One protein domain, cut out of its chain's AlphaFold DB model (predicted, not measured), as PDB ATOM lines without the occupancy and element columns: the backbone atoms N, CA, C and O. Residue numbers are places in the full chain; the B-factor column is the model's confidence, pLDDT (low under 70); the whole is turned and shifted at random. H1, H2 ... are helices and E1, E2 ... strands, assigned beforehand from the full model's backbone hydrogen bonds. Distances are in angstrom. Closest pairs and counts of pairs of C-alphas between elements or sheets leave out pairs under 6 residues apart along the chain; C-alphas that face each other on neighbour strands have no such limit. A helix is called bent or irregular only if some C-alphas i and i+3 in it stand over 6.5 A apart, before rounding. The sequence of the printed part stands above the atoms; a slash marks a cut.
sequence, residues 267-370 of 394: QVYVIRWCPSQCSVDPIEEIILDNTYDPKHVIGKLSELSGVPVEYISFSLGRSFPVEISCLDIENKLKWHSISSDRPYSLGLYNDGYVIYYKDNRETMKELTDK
ATOM      1  N   GLN A 267      -2.272 -16.789  12.788       94.69
ATOM      2  CA  GLN A 267      -1.501 -17.523  13.778       94.69
ATOM      3  C   GLN A 267      -0.702 -18.625  13.079       94.69
ATOM      4  O   GLN A 267      -1.254 -19.429  12.325       94.69
ATOM      5  N   VAL A 268       0.604 -18.656  13.333       94.81
ATOM      6  CA  VAL A 268       1.529 -19.627  12.744       94.81
ATOM      7  C   VAL A 268       2.313 -20.291  13.864       94.81
ATOM      8  O   VAL A 268       2.905 -19.610  14.701       94.81
ATOM      9  N   TYR A 269       2.326 -21.620  13.863       95.69
ATOM     10  CA  TYR A 269       3.191 -22.397  14.735       95.69
ATOM     11  C   TYR A 269       4.627 -22.336  14.228       95.69
ATOM     12  O   TYR A 269       4.888 -22.421  13.026       95.69
ATOM     13  N   VAL A 270       5.571 -22.217  15.150       96.81
ATOM     14  CA  VAL A 270       6.992 -22.145  14.831       96.81
ATOM     15  C   VAL A 270       7.748 -23.192  15.624       96.81
ATOM     16  O   VAL A 270       7.465 -23.428  16.795       96.81
ATOM     17  N   ILE A 271       8.704 -23.831  14.963       97.31
ATOM     18  CA  ILE A 271       9.598 -24.809  15.572       97.31
ATOM     19  C   ILE A 271      11.022 -24.334  15.324       97.31
ATOM     20  O   ILE A 271      11.426 -24.161  14.169       97.31
ATOM     21  N   ARG A 272      11.788 -24.117  16.395       97.62
ATOM     22  CA  ARG A 272      13.216 -23.850  16.243       97.62
ATOM     23  C   ARG A 272      13.918 -25.159  15.922       97.62
ATOM     24  O   ARG A 272      13.792 -26.134  16.653       97.62
ATOM     25  N   TRP A 273      14.641 -25.173  14.814       97.69
ATOM     26  CA  TRP A 273      15.625 -26.191  14.500       97.69
ATOM     27  C   TRP A 273      16.962 -25.775  15.113       97.69
ATOM     28  O   TRP A 273      17.409 -24.648  14.892       97.69
ATOM     29  N   CYS A 274      17.582 -26.688  15.859       96.75
ATOM     30  CA  CYS A 274      18.857 -26.494  16.543       96.75
ATOM     31  C   CYS A 274      19.925 -27.395  15.887       96.75
ATOM     32  O   CYS A 274      20.153 -28.518  16.356       96.75
ATOM     33  N   PRO A 275      20.584 -26.944  14.792       95.62
ATOM     34  CA  PRO A 275      21.596 -27.719  14.064       95.62
ATOM     35  C   PRO A 275      22.682 -28.319  14.960       95.62
ATOM     36  O   PRO A 275      23.088 -29.468  14.771       95.62
ATOM     37  N   SER A 276      23.117 -27.555  15.963       94.69
ATOM     38  CA  SER A 276      24.182 -27.928  16.901       94.69
ATOM     39  C   SER A 276      23.822 -29.100  17.820       94.69
ATOM     40  O   SER A 276      24.703 -29.744  18.388       94.69
ATOM     41  N   GLN A 277      22.530 -29.402  17.948       93.38
ATOM     42  CA  GLN A 277      22.009 -30.500  18.759       93.38
ATOM     43  C   GLN A 277      21.340 -31.589  17.911       93.38
ATOM     44  O   GLN A 277      21.072 -32.672  18.426       93.38
ATOM     45  N   CYS A 278      21.109 -31.325  16.620       93.44
ATOM     46  CA  CYS A 278      20.271 -32.139  15.741       93.44
ATOM     47  C   CYS A 278      18.886 -32.419  16.360       93.44
ATOM     48  O   CYS A 278      18.388 -33.546  16.358       93.44
ATOM     49  N   SER A 279      18.284 -31.380  16.937       94.56
ATOM     50  CA  SER A 279      17.021 -31.451  17.669       94.56
ATOM     51  C   SER A 279      16.136 -30.247  17.355       94.56
ATOM     52  O   SER A 279      16.552 -29.283  16.705       94.56
ATOM     53  N   VAL A 280      14.888 -30.316  17.808       95.06
ATOM     54  CA  VAL A 280      13.920 -29.228  17.696       95.06
ATOM     55  C   VAL A 280      13.444 -28.787  19.070       95.06
ATOM     56  O   VAL A 280      13.259 -29.616  19.963       95.06
ATOM     57  N   ASP A 281      13.196 -27.490  19.211       95.81
ATOM     58  CA  ASP A 281      12.550 -26.944  20.401       95.81
ATOM     59  C   ASP A 281      11.040 -27.244  20.395       95.81
ATOM     60  O   ASP A 281      10.460 -27.544  19.340       95.81
ATOM     61  N   PRO A 282      10.365 -27.141  21.557       94.50
ATOM     62  CA  PRO A 282       8.909 -27.180  21.616       94.50
ATOM     63  C   PRO A 282       8.262 -26.171  20.659       94.50
ATOM     64  O   PRO A 282       8.775 -25.077  20.435       94.50
ATOM     65  N   ILE A 283       7.089 -26.525  20.136       94.94
ATOM     66  CA  ILE A 283       6.282 -25.649  19.291       94.94
ATOM     67  C   ILE A 283       5.906 -24.392  20.073       94.94
ATOM     68  O   ILE A 283       5.294 -24.453  21.147       94.94
ATOM     69  N   GLU A 284       6.214 -23.257  19.464       95.31
ATOM     70  CA  GLU A 284       5.753 -21.935  19.860       95.31
ATOM     71  C   GLU A 284       4.868 -21.342  18.763       95.31
ATOM     72  O   GLU A 284       4.531 -22.004  17.779       95.31
ATOM     73  N   GLU A 285       4.448 -20.091  18.928       94.94
ATOM     74  CA  GLU A 285       3.647 -19.411  17.922       94.94
ATOM     75  C   GLU A 285       4.039 -17.955  17.737       94.94
ATOM     76  O   GLU A 285       4.469 -17.272  18.666       94.94
ATOM     77  N   ILE A 286       3.809 -17.475  16.519       95.50
ATOM     78  CA  ILE A 286       3.868 -16.064  16.165       95.50
ATOM     79  C   ILE A 286       2.544 -15.642  15.531       95.50
ATOM     80  O   ILE A 286       1.849 -16.438  14.892       95.50
ATOM     81  N   ILE A 287       2.211 -14.364  15.691       95.25
ATOM     82  CA  ILE A 287       1.060 -13.735  15.047       95.25
ATOM     83  C   ILE A 287       1.572 -12.824  13.931       95.25
ATOM     84  O   ILE A 287       2.448 -11.984  14.152       95.25
ATOM     85  N   LEU A 288       1.039 -13.013  12.727       93.69
ATOM     86  CA  LEU A 288       1.447 -12.305  11.520       93.69
ATOM     87  C   LEU A 288       0.326 -11.399  11.009       93.69
ATOM     88  O   LEU A 288      -0.757 -11.873  10.664       93.69
ATOM     89  N   ASP A 289       0.630 -10.112  10.874       90.75
ATOM     90  CA  ASP A 289      -0.204  -9.125  10.176       90.75
ATOM     91  C   ASP A 289      -0.093  -9.249   8.651       90.75
ATOM     92  O   ASP A 289      -1.057  -9.033   7.923       90.75
ATOM     93  N   ASN A 290       1.091  -9.621   8.156       84.25
ATOM     94  CA  ASN A 290       1.363  -9.791   6.734       84.25
ATOM     95  C   ASN A 290       2.033 -11.141   6.472       84.25
ATOM     96  O   ASN A 290       3.192 -11.358   6.818       84.25
ATOM     97  N   THR A 291       1.312 -12.044   5.810       80.00
ATOM     98  CA  THR A 291       1.791 -13.400   5.497       80.00
ATOM     99  C   THR A 291       2.447 -13.528   4.128       80.00
ATOM    100  O   THR A 291       2.734 -14.639   3.687       80.00
ATOM    101  N   TYR A 292       2.661 -12.413   3.435       80.75
ATOM    102  CA  TYR A 292       3.332 -12.368   2.136       80.75
ATOM    103  C   TYR A 292       4.731 -11.765   2.228       80.75
ATOM    104  O   TYR A 292       5.490 -11.825   1.261       80.75
ATOM    105  N   ASP A 293       5.077 -11.125   3.344       85.69
ATOM    106  CA  ASP A 293       6.379 -10.498   3.539       85.69
ATOM    107  C   ASP A 293       7.302 -11.376   4.402       85.69
ATOM    108  O   ASP A 293       7.091 -11.482   5.612       85.69
ATOM    109  N   PRO A 294       8.350 -11.984   3.810       87.81
ATOM    110  CA  PRO A 294       9.353 -12.731   4.563       87.81
ATOM    111  C   PRO A 294      10.024 -11.897   5.660       87.81
ATOM    112  O   PRO A 294      10.377 -12.444   6.701       87.81
ATOM    113  N   LYS A 295      10.181 -10.580   5.461       90.31
ATOM    114  CA  LYS A 295      10.815  -9.701   6.453       90.31
ATOM    115  C   LYS A 295       9.975  -9.586   7.718       90.31
ATOM    116  O   LYS A 295      10.532  -9.576   8.811       90.31
ATOM    117  N   HIS A 296       8.648  -9.566   7.575       91.94
ATOM    118  CA  HIS A 296       7.724  -9.565   8.709       91.94
ATOM    119  C   HIS A 296       7.844 -10.853   9.530       91.94
ATOM    120  O   HIS A 296       7.940 -10.803  10.754       91.94
ATOM    121  N   VAL A 297       7.925 -12.005   8.854       93.81
ATOM    122  CA  VAL A 297       8.131 -13.308   9.507       93.81
ATOM    123  C   VAL A 297       9.459 -13.333  10.262       93.81
ATOM    124  O   VAL A 297       9.482 -13.668  11.442       93.81
ATOM    125  N   ILE A 298      10.555 -12.924   9.616       95.12
ATOM    126  CA  ILE A 298      11.888 -12.879  10.234       95.12
ATOM    127  C   ILE A 298      11.911 -11.937  11.441       95.12
ATOM    128  O   ILE A 298      12.450 -12.306  12.482       95.12
ATOM    129  N   GLY A 299      11.290 -10.759  11.341       95.62
ATOM    130  CA  GLY A 299      11.175  -9.824  12.460       95.62
ATOM    131  C   GLY A 299      10.469 -10.448  13.667       95.62
ATOM    132  O   GLY A 299      10.968 -10.350  14.785       95.62
ATOM    133  N   LYS A 300       9.363 -11.168  13.443       96.62
ATOM    134  CA  LYS A 300       8.638 -11.875  14.511       96.62
ATOM    135  C   LYS A 300       9.409 -13.049  15.106       96.62
ATOM    136  O   LYS A 300       9.353 -13.258  16.314       96.62
ATOM    137  N   LEU A 301      10.156 -13.787  14.291       97.12
ATOM    138  CA  LEU A 301      11.038 -14.852  14.773       97.12
ATOM    139  C   LEU A 301      12.214 -14.294  15.588       97.12
ATOM    140  O   LEU A 301      12.617 -14.906  16.574       97.12
ATOM    141  N   SER A 302      12.739 -13.128  15.209       97.31
ATOM    142  CA  SER A 302      13.788 -12.422  15.954       97.31
ATOM    143  C   SER A 302      13.289 -11.955  17.315       97.31
ATOM    144  O   SER A 302      13.930 -12.228  18.324       97.31
ATOM    145  N   GLU A 303      12.100 -11.346  17.354       97.06
ATOM    146  CA  GLU A 303      11.426 -10.937  18.592       97.06
ATOM    147  C   GLU A 303      11.194 -12.130  19.533       97.06
ATOM    148  O   GLU A 303      11.436 -12.022  20.734       97.06
ATOM    149  N   LEU A 304      10.769 -13.277  18.990       96.44
ATOM    150  CA  LEU A 304      10.512 -14.490  19.767       96.44
ATOM    151  C   LEU A 304      11.796 -15.130  20.321       96.44
ATOM    152  O   LEU A 304      11.838 -15.529  21.480       96.44
ATOM    153  N   SER A 305      12.828 -15.263  19.484       96.19
ATOM    154  CA  SER A 305      14.023 -16.068  19.793       96.19
ATOM    155  C   SER A 305      15.199 -15.278  20.369       96.19
ATOM    156  O   SER A 305      16.130 -15.874  20.907       96.19
ATOM    157  N   GLY A 306      15.203 -13.951  20.214       96.31
ATOM    158  CA  GLY A 306      16.348 -13.088  20.517       96.31
ATOM    159  C   GLY A 306      17.500 -13.182  19.505       96.31
ATOM    160  O   GLY A 306      18.532 -12.534  19.692       96.31
ATOM    161  N   VAL A 307      17.360 -13.969  18.434       96.62
ATOM    162  CA  VAL A 307      18.366 -14.073  17.366       96.62
ATOM    163  C   VAL A 307      18.253 -12.852  16.445       96.62
ATOM    164  O   VAL A 307      17.142 -12.539  16.014       96.62
ATOM    165  N   PRO A 308      19.352 -12.155  16.101       96.88
ATOM    166  CA  PRO A 308      19.298 -11.029  15.168       96.88
ATOM    167  C   PRO A 308      18.741 -11.429  13.795       96.88
ATOM    168  O   PRO A 308      19.001 -12.528  13.302       96.88
ATOM    169  N   VAL A 309      17.984 -10.527  13.166       95.94
ATOM    170  CA  VAL A 309      17.249 -10.777  11.910       95.94
ATOM    171  C   VAL A 309      18.139 -11.268  10.764       95.94
ATOM    172  O   VAL A 309      17.699 -12.063   9.936       95.94
ATOM    173  N   GLU A 310      19.396 -10.831  10.719       95.56
ATOM    174  CA  GLU A 310      20.396 -11.219   9.723       95.56
ATOM    175  C   GLU A 310      20.841 -12.682   9.845       95.56
ATOM    176  O   GLU A 310      21.283 -13.279   8.861       95.56
ATOM    177  N   TYR A 311      20.683 -13.281  11.026       96.38
ATOM    178  CA  TYR A 311      21.069 -14.663  11.299       96.38
ATOM    179  C   TYR A 311      19.886 -15.626  11.293       96.38
ATOM    180  O   TYR A 311      20.083 -16.818  11.498       96.38
ATOM    181  N   ILE A 312      18.672 -15.161  11.006       96.88
ATOM    182  CA  ILE A 312      17.502 -16.035  10.930       96.88
ATOM    183  C   ILE A 312      17.309 -16.539   9.504       96.88
ATOM    184  O   ILE A 312      17.226 -15.767   8.546       96.88
ATOM    185  N   SER A 313      17.156 -17.857   9.386       95.56
ATOM    186  CA  SER A 313      16.533 -18.488   8.223       95.56
ATOM    187  C   SER A 313      15.275 -19.228   8.636       95.56
ATOM    188  O   SER A 313      15.223 -19.818   9.713       95.56
ATOM    189  N   PHE A 314      14.282 -19.263   7.752       95.69
ATOM    190  CA  PHE A 314      13.050 -20.014   7.964       95.69
ATOM    191  C   PHE A 314      12.631 -20.805   6.723       95.69
ATOM    192  O   PHE A 314      13.109 -20.569   5.615       95.69
ATOM    193  N   SER A 315      11.748 -21.775   6.918       94.88
ATOM    194  CA  SER A 315      11.207 -22.642   5.868       94.88
ATOM    195  C   SER A 315       9.800 -22.225   5.440       94.88
ATOM    196  O   SER A 315       9.104 -21.495   6.142       94.88
ATOM    197  N   LEU A 316       9.356 -22.711   4.281       92.38
ATOM    198  CA  LEU A 316       7.971 -22.533   3.842       92.38
ATOM    199  C   LEU A 316       6.979 -23.265   4.760       92.38
ATOM    200  O   LEU A 316       7.303 -24.299   5.349       92.38
ATOM    201  N   GLY A 317       5.751 -22.744   4.817       91.12
ATOM    202  CA  GLY A 317       4.665 -23.285   5.628       91.12
ATOM    203  C   GLY A 317       4.321 -24.735   5.297       91.12
ATOM    204  O   GLY A 317       4.173 -25.114   4.133       91.12
ATOM    205  N   ARG A 318       4.144 -25.539   6.345       91.38
ATOM    206  CA  ARG A 318       3.684 -26.932   6.288       91.38
ATOM    207  C   ARG A 318       2.455 -27.125   7.163       91.38
ATOM    208  O   ARG A 318       2.261 -26.407   8.135       91.38
ATOM    209  N   SER A 319       1.623 -28.098   6.825       88.56
ATOM    210  CA  SER A 319       0.458 -28.422   7.644       88.56
ATOM    211  C   SER A 319       0.879 -29.166   8.917       88.56
ATOM    212  O   SER A 319       1.762 -30.019   8.866       88.56
ATOM    213  N   PHE A 320       0.244 -28.851  10.046       88.62
ATOM    214  CA  PHE A 320       0.341 -29.647  11.272       88.62
ATOM    215  C   PHE A 320      -0.542 -30.906  11.167       88.62
ATOM    216  O   PHE A 320      -1.631 -30.789  10.609       88.62
ATOM    217  N   PRO A 321      -0.155 -32.065  11.733       88.12
ATOM    218  CA  PRO A 321       1.133 -32.366  12.366       88.12
ATOM    219  C   PRO A 321       2.271 -32.518  11.340       88.12
ATOM    220  O   PRO A 321       2.053 -32.895  10.193       88.12
ATOM    221  N   VAL A 322       3.508 -32.207  11.746       88.38
ATOM    222  CA  VAL A 322       4.654 -32.094  10.822       88.38
ATOM    223  C   VAL A 322       5.392 -33.404  10.543       88.38
ATOM    224  O   VAL A 322       6.124 -33.903  11.392       88.38
ATOM    225  N   GLU A 323       5.261 -33.845   9.286       87.94
ATOM    226  CA  GLU A 323       5.922 -34.908   8.480       87.94
ATOM    227  C   GLU A 323       7.417 -35.240   8.618       87.94
ATOM    228  O   GLU A 323       7.874 -36.322   8.251       87.94
ATOM    229  N   ILE A 324       8.229 -34.284   9.052       91.50
ATOM    230  CA  ILE A 324       9.666 -34.323   8.767       91.50
ATOM    231  C   ILE A 324      10.473 -34.844   9.958       91.50
ATOM    232  O   ILE A 324      10.206 -34.448  11.089       91.50
ATOM    233  N   SER A 325      11.431 -35.737   9.691       92.00
ATOM    234  CA  SER A 325      12.402 -36.231  10.680       92.00
ATOM    235  C   SER A 325      13.456 -35.168  10.976       92.00
ATOM    236  O   SER A 325      13.887 -34.478  10.050       92.00
ATOM    237  N   CYS A 326      13.940 -35.089  12.220       91.94
ATOM    238  CA  CYS A 326      15.068 -34.225  12.584       91.94
ATOM    239  C   CYS A 326      16.294 -34.415  11.671       91.94
ATOM    240  O   CYS A 326      16.928 -33.436  11.288       91.94
ATOM    241  N   LEU A 327      16.573 -35.647  11.225       92.62
ATOM    242  CA  LEU A 327      17.692 -35.952  10.318       92.62
ATOM    243  C   LEU A 327      17.536 -35.325   8.921       92.62
ATOM    244  O   LEU A 327      18.514 -35.154   8.191       92.62
ATOM    245  N   ASP A 328      16.303 -34.986   8.547       94.44
ATOM    246  CA  ASP A 328      15.932 -34.487   7.228       94.44
ATOM    247  C   ASP A 328      15.680 -32.975   7.193       94.44
ATOM    248  O   ASP A 328      15.654 -32.400   6.102       94.44
ATOM    249  N   ILE A 329      15.471 -32.326   8.346       94.69
ATOM    250  CA  ILE A 329      15.076 -30.910   8.439       94.69
ATOM    251  C   ILE A 329      16.049 -30.015   7.672       94.69
ATOM    252  O   ILE A 329      15.629 -29.231   6.824       94.69
ATOM    253  N   GLU A 330      17.347 -30.162   7.930       94.19
ATOM    254  CA  GLU A 330      18.371 -29.304   7.336       94.19
ATOM    255  C   GLU A 330      18.414 -29.421   5.804       94.19
ATOM    256  O   GLU A 330      18.484 -28.406   5.114       94.19
ATOM    257  N   ASN A 331      18.311 -30.646   5.275       91.94
ATOM    258  CA  ASN A 331      18.578 -30.944   3.865       91.94
ATOM    259  C   ASN A 331      17.324 -30.956   2.978       91.94
ATOM    260  O   ASN A 331      17.418 -30.700   1.779       91.94
ATOM    261  N   LYS A 332      16.146 -31.285   3.529       94.25
ATOM    262  CA  LYS A 332      14.887 -31.362   2.762       94.25
ATOM    263  C   LYS A 332      14.072 -30.074   2.813       94.25
ATOM    264  O   LYS A 332      13.169 -29.899   1.989       94.25
ATOM    265  N   LEU A 333      14.324 -29.186   3.775       93.25
ATOM    266  CA  LEU A 333      13.666 -27.882   3.815       93.25
ATOM    267  C   LEU A 333      14.419 -26.864   2.967       93.25
ATOM    268  O   LEU A 333      15.644 -26.800   2.961       93.25
ATOM    269  N   LYS A 334      13.657 -26.023   2.267       91.44
ATOM    270  CA  LYS A 334      14.201 -24.840   1.610       91.44
ATOM    271  C   LYS A 334      14.246 -23.697   2.619       91.44
ATOM    272  O   LYS A 334      13.197 -23.299   3.126       91.44
ATOM    273  N   TRP A 335      15.446 -23.194   2.881       93.19
ATOM    274  CA  TRP A 335      15.695 -22.111   3.827       93.19
ATOM    275  C   TRP A 335      15.686 -20.751   3.127       93.19
ATOM    276  O   TRP A 335      16.284 -20.580   2.066       93.19
ATOM    277  N   HIS A 336      15.005 -19.793   3.743       91.25
ATOM    278  CA  HIS A 336      14.879 -18.414   3.299       91.25
ATOM    279  C   HIS A 336      15.403 -17.485   4.394       91.25
ATOM    280  O   HIS A 336      14.925 -17.521   5.526       91.25
ATOM    281  N   SER A 337      16.376 -16.656   4.039       90.19
ATOM    282  CA  SER A 337      16.954 -15.600   4.872       90.19
ATOM    283  C   SER A 337      16.440 -14.222   4.445       90.19
ATOM    284  O   SER A 337      15.781 -14.076   3.413       90.19
ATOM    285  N   ILE A 338      16.793 -13.180   5.200       85.25
ATOM    286  CA  ILE A 338      16.403 -11.795   4.889       85.25
ATOM    287  C   ILE A 338      16.914 -11.304   3.522       85.25
ATOM    288  O   ILE A 338      16.306 -10.425   2.913       85.25
ATOM    289  N   SER A 339      18.016 -11.883   3.041       81.38
ATOM    290  CA  SER A 339      18.643 -11.584   1.751       81.38
ATOM    291  C   SER A 339      18.172 -12.493   0.616       81.38
ATOM    292  O   SER A 339      18.630 -12.335  -0.512       81.38
ATOM    293  N   SER A 340      17.315 -13.477   0.898       78.94
ATOM    294  CA  SER A 340      16.801 -14.387  -0.125       78.94
ATOM    295  C   SER A 340      15.810 -13.681  -1.047       78.94
ATOM    296  O   SER A 340      15.030 -12.835  -0.604       78.94
ATOM    297  N   ASP A 341      15.778 -14.097  -2.316       76.00
ATOM    298  CA  ASP A 341      14.720 -13.683  -3.236       76.00
ATOM    299  C   ASP A 341      13.349 -14.017  -2.652       76.00
ATOM    300  O   ASP A 341      13.139 -15.087  -2.061       76.00
ATOM    301  N   ARG A 342      12.403 -13.087  -2.823       73.06
ATOM    302  CA  ARG A 342      11.061 -13.239  -2.267       73.06
ATOM    303  C   ARG A 342      10.426 -14.506  -2.853       73.06
ATOM    304  O   ARG A 342      10.230 -14.571  -4.069       73.06
ATOM    305  N   PRO A 343      10.083 -15.512  -2.029       70.56
ATOM    306  CA  PRO A 343       9.387 -16.685  -2.528       70.56
ATOM    307  C   PRO A 343       8.036 -16.268  -3.114       70.56
ATOM    308  O   PRO A 343       7.377 -15.364  -2.599       70.56
ATOM    309  N   TYR A 344       7.606 -16.968  -4.166       70.56
ATOM    310  CA  TYR A 344       6.313 -16.737  -4.817       70.56
ATOM    311  C   TYR A 344       5.131 -16.848  -3.833       70.56
ATOM    312  O   TYR A 344       4.131 -16.149  -3.963       70.56
ATOM    313  N   SER A 345       5.254 -17.715  -2.824       80.88
ATOM    314  CA  SER A 345       4.307 -17.847  -1.717       80.88
ATOM    315  C   SER A 345       5.011 -18.430  -0.494       80.88
ATOM    316  O   SER A 345       5.851 -19.319  -0.636       80.88
ATOM    317  N   LEU A 346       4.637 -17.970   0.705       83.38
ATOM    318  CA  LEU A 346       5.096 -18.544   1.978       83.38
ATOM    319  C   LEU A 346       4.338 -19.818   2.377       83.38
ATOM    320  O   LEU A 346       4.702 -20.464   3.354       83.38
ATOM    321  N   GLY A 347       3.284 -20.193   1.644       82.88
ATOM    322  CA  GLY A 347       2.465 -21.370   1.957       82.88
ATOM    323  C   GLY A 347       1.572 -21.213   3.195       82.88
ATOM    324  O   GLY A 347       0.913 -22.164   3.598       82.88
ATOM    325  N   LEU A 348       1.519 -20.019   3.790       85.75
ATOM    326  CA  LEU A 348       0.802 -19.718   5.033       85.75
ATOM    327  C   LEU A 348      -0.658 -19.342   4.766       85.75
ATOM    328  O   LEU A 348      -1.087 -18.248   5.120       85.75
ATOM    329  N   TYR A 349      -1.416 -20.209   4.088       83.44
ATOM    330  CA  TYR A 349      -2.748 -19.876   3.560       83.44
ATOM    331  C   TYR A 349      -3.860 -19.777   4.610       83.44
ATOM    332  O   TYR A 349      -4.850 -19.103   4.339       83.44
ATOM    333  N   ASN A 350      -3.686 -20.371   5.790       85.75
ATOM    334  CA  ASN A 350      -4.620 -20.297   6.919       85.75
ATOM    335  C   ASN A 350      -3.845 -20.259   8.249       85.75
ATOM    336  O   ASN A 350      -2.614 -20.300   8.247       85.75
ATOM    337  N   ASP A 351      -4.565 -20.193   9.368       90.94
ATOM    338  CA  ASP A 351      -3.998 -20.421  10.701       90.94
ATOM    339  C   ASP A 351      -3.494 -21.866  10.869       90.94
ATOM    340  O   ASP A 351      -3.934 -22.776  10.159       90.94
ATOM    341  N   GLY A 352      -2.589 -22.065  11.833       91.06
ATOM    342  CA  GLY A 352      -2.127 -23.384  12.281       91.06
ATOM    343  C   GLY A 352      -1.168 -24.106  11.332       91.06
ATOM    344  O   GLY A 352      -0.859 -25.282  11.536       91.06
ATOM    345  N   TYR A 353      -0.656 -23.407  10.315       92.25
ATOM    346  CA  TYR A 353       0.537 -23.849   9.595       92.25
ATOM    347  C   TYR A 353       1.764 -23.789  10.504       92.25
ATOM    348  O   TYR A 353       1.837 -22.973  11.422       92.25
ATOM    349  N   VAL A 354       2.736 -24.643  10.208       94.50
ATOM    350  CA  VAL A 354       4.005 -24.770  10.917       94.50
ATOM    351  C   VAL A 354       5.139 -24.303  10.016       94.50
ATOM    352  O   VAL A 354       5.215 -24.709   8.854       94.50
ATOM    353  N   ILE A 355       6.040 -23.489  10.557       95.88
ATOM    354  CA  ILE A 355       7.328 -23.167   9.937       95.88
ATOM    355  C   ILE A 355       8.468 -23.585  10.857       95.88
ATOM    356  O   ILE A 355       8.391 -23.447  12.076       95.88
ATOM    357  N   TYR A 356       9.552 -24.063  10.259       97.38
ATOM    358  CA  TYR A 356      10.830 -24.205  10.949       97.38
ATOM    359  C   TYR A 356      11.669 -22.954  10.760       97.38
ATOM    360  O   TYR A 356      11.671 -22.390   9.661       97.38
ATOM    361  N   TYR A 357      12.411 -22.571  11.792       97.88
ATOM    362  CA  TYR A 357      13.424 -21.523  11.723       97.88
ATOM    363  C   TYR A 357      14.702 -21.947  12.445       97.88
ATOM    364  O   TYR A 357      14.664 -22.850  13.275       97.88
ATOM    365  N   LYS A 358      15.829 -21.317  12.120       97.31
ATOM    366  CA  LYS A 358      17.128 -21.596  12.743       97.31
ATOM    367  C   LYS A 358      17.992 -20.344  12.835       97.31
ATOM    368  O   LYS A 358      17.793 -19.396  12.071       97.31
ATOM    369  N   ASP A 359      18.977 -20.395  13.727       97.06
ATOM    370  CA  ASP A 359      20.106 -19.469  13.741       97.06
ATOM    371  C   ASP A 359      21.187 -19.982  12.776       97.06
ATOM    372  O   ASP A 359      21.744 -21.064  12.949       97.06
ATOM    373  N   ASN A 360      21.482 -19.205  11.737       94.50
ATOM    374  CA  ASN A 360      22.449 -19.541  10.691       94.50
ATOM    375  C   ASN A 360      23.899 -19.590  11.189       94.50
ATOM    376  O   ASN A 360      24.779 -20.010  10.441       94.50
ATOM    377  N   ARG A 361      24.169 -19.129  12.415       95.12
ATOM    378  CA  ARG A 361      25.494 -19.224  13.040       95.12
ATOM    379  C   ARG A 361      25.752 -20.605  13.637       95.12
ATOM    380  O   ARG A 361      26.901 -20.924  13.930       95.12
ATOM    381  N   GLU A 362      24.710 -21.411  13.839       95.00
ATOM    382  CA  GLU A 362      24.856 -22.776  14.332       95.00
ATOM    383  C   GLU A 362      25.404 -23.702  13.241       95.00
ATOM    384  O   GLU A 362      24.959 -23.692  12.093       95.00
ATOM    385  N   THR A 363      26.354 -24.551  13.622       93.50
ATOM    386  CA  THR A 363      26.904 -25.599  12.760       93.50
ATOM    387  C   THR A 363      26.237 -26.933  13.058       93.50
ATOM    388  O   THR A 363      26.009 -27.266  14.221       93.50
ATOM    389  N   MET A 364      25.957 -27.715  12.013       93.88
ATOM    390  CA  MET A 364      25.404 -29.062  12.160       93.88
ATOM    391  C   MET A 364      26.301 -29.942  13.032       93.88
ATOM    392  O   MET A 364      27.508 -30.025  12.807       93.88
ATOM    393  N   LYS A 365      25.689 -30.627  13.999       93.38
ATOM    394  CA  LYS A 365      26.357 -31.632  14.822       93.38
ATOM    395  C   LYS A 365      26.782 -32.835  13.979       93.38
ATOM    396  O   LYS A 365      25.974 -33.396  13.237       93.38
ATOM    397  N   GLU A 366      28.021 -33.283  14.156       92.56
ATOM    398  CA  GLU A 366      28.439 -34.603  13.686       92.56
ATOM    399  C   GLU A 366      27.824 -35.674  14.589       92.56
ATOM    400  O   GLU A 366      28.106 -35.739  15.785       92.56
ATOM    401  N   LEU A 367      26.937 -36.487  14.019       92.75
ATOM    402  CA  LEU A 367      26.255 -37.555  14.742       92.75
ATOM    403  C   LEU A 367      27.009 -38.872  14.610       92.75
ATOM    404  O   LEU A 367      27.329 -39.294  13.494       92.75
ATOM    405  N   THR A 368      27.167 -39.560  15.735       94.50
ATOM    406  CA  THR A 368      27.585 -40.963  15.770       94.50
ATOM    407  C   THR A 368      26.479 -41.889  15.244       94.50
ATOM    408  O   THR A 368      25.295 -41.541  15.261       94.50
ATOM    409  N   ASP A 369      26.835 -43.106  14.823       94.62
ATOM    410  CA  ASP A 369      25.858 -44.111  14.363       94.62
ATOM    411  C   ASP A 369      24.819 -44.461  15.437       94.62
ATOM    412  O   ASP A 369      23.649 -44.716  15.132       94.62
ATOM    413  N   LYS A 370      25.234 -44.415  16.708       94.88
ATOM    414  CA  LYS A 370      24.353 -44.632  17.854       94.88
ATOM    415  C   LYS A 370      23.315 -43.513  17.976       94.88
ATOM    416  O   LYS A 370      22.128 -43.803  18.019       94.88
TER     417      LYS A 370
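Overview. This is residues 267 to 370 of the 394 residues of an uncharacterized protein of Amphimedon queenslandica (UniProt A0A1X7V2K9). A strongly twisted sheet of five strands curls round H1, while a short helix, H2, covers part of its opposite face. Residues 364 to 370 lead away from this body as a tail. The printed part has 104 residues with two named helices and five named strands, in the order E1, E2, H1, E3, H2, E4, E5; the mixed sheet runs E2, E1, E5, E3, E4. The class is mixed helices and strands, with 46 residues in named elements, under half. It is compact, with a radius of gyration of the C-alphas of 13.1 A, and only just elongated, spanning 43 by 28 by 23 A.

Along the chain. E1, residues 267 to 274, begins at C-alpha (-1.501, -17.523, 13.778) and measures 22.4 A. E2 is residues 284 to 288, H1 residues 294 to 305, 16.3 A, and E3 residues 312 to 315. H2, residues 326 to 332, is irregular: C-alphas 327 and 330 are 7.3 A apart. E4 is residues 335 to 337. E5, residues 353 to 359, 20.5 A, ends at C-alpha (20.106, -19.469, 13.741).

Arrangement. E1 and E2 form an antiparallel hairpin, with N 270 and O 284 at 2.8 A. E1 and E5 are parallel, with N 269 and O 353 at 2.8 A. E5 and E3 are antiparallel, with N 315 and O 356 at 2.8 A. E3 and E4 are antiparallel, with N 336 and O 314 at 2.8 A. E2, H1 and E3 make a split strand-helix-strand unit, two strands of one sheet that are not neighbours, with a helix between them along the chain and E1 and E5 between them in the sheet; its crossover is right-handed. H1 is on the sheet; its closest C-alphas to E3 are Ile 298 and Ile 312, 6.5 A. H2 is on the opposite face; its closest C-alphas to E1 are Ile 329 and Trp 273, 7.7 A. Every O i to N i+4 pair is within hydrogen-bond range in H1; in H2 1 of 3 is, and 2 of 4 O i to N i+3 pairs.

Size, cuts and confidence. The C-alphas farthest apart, Asp 289 and Lys 370, are 43.8 A apart. The printed part has no cut. The link E4 to E5 is long, 15 residues. Mean pLDDT of the printed part is 91.9; no printed residue is under 70.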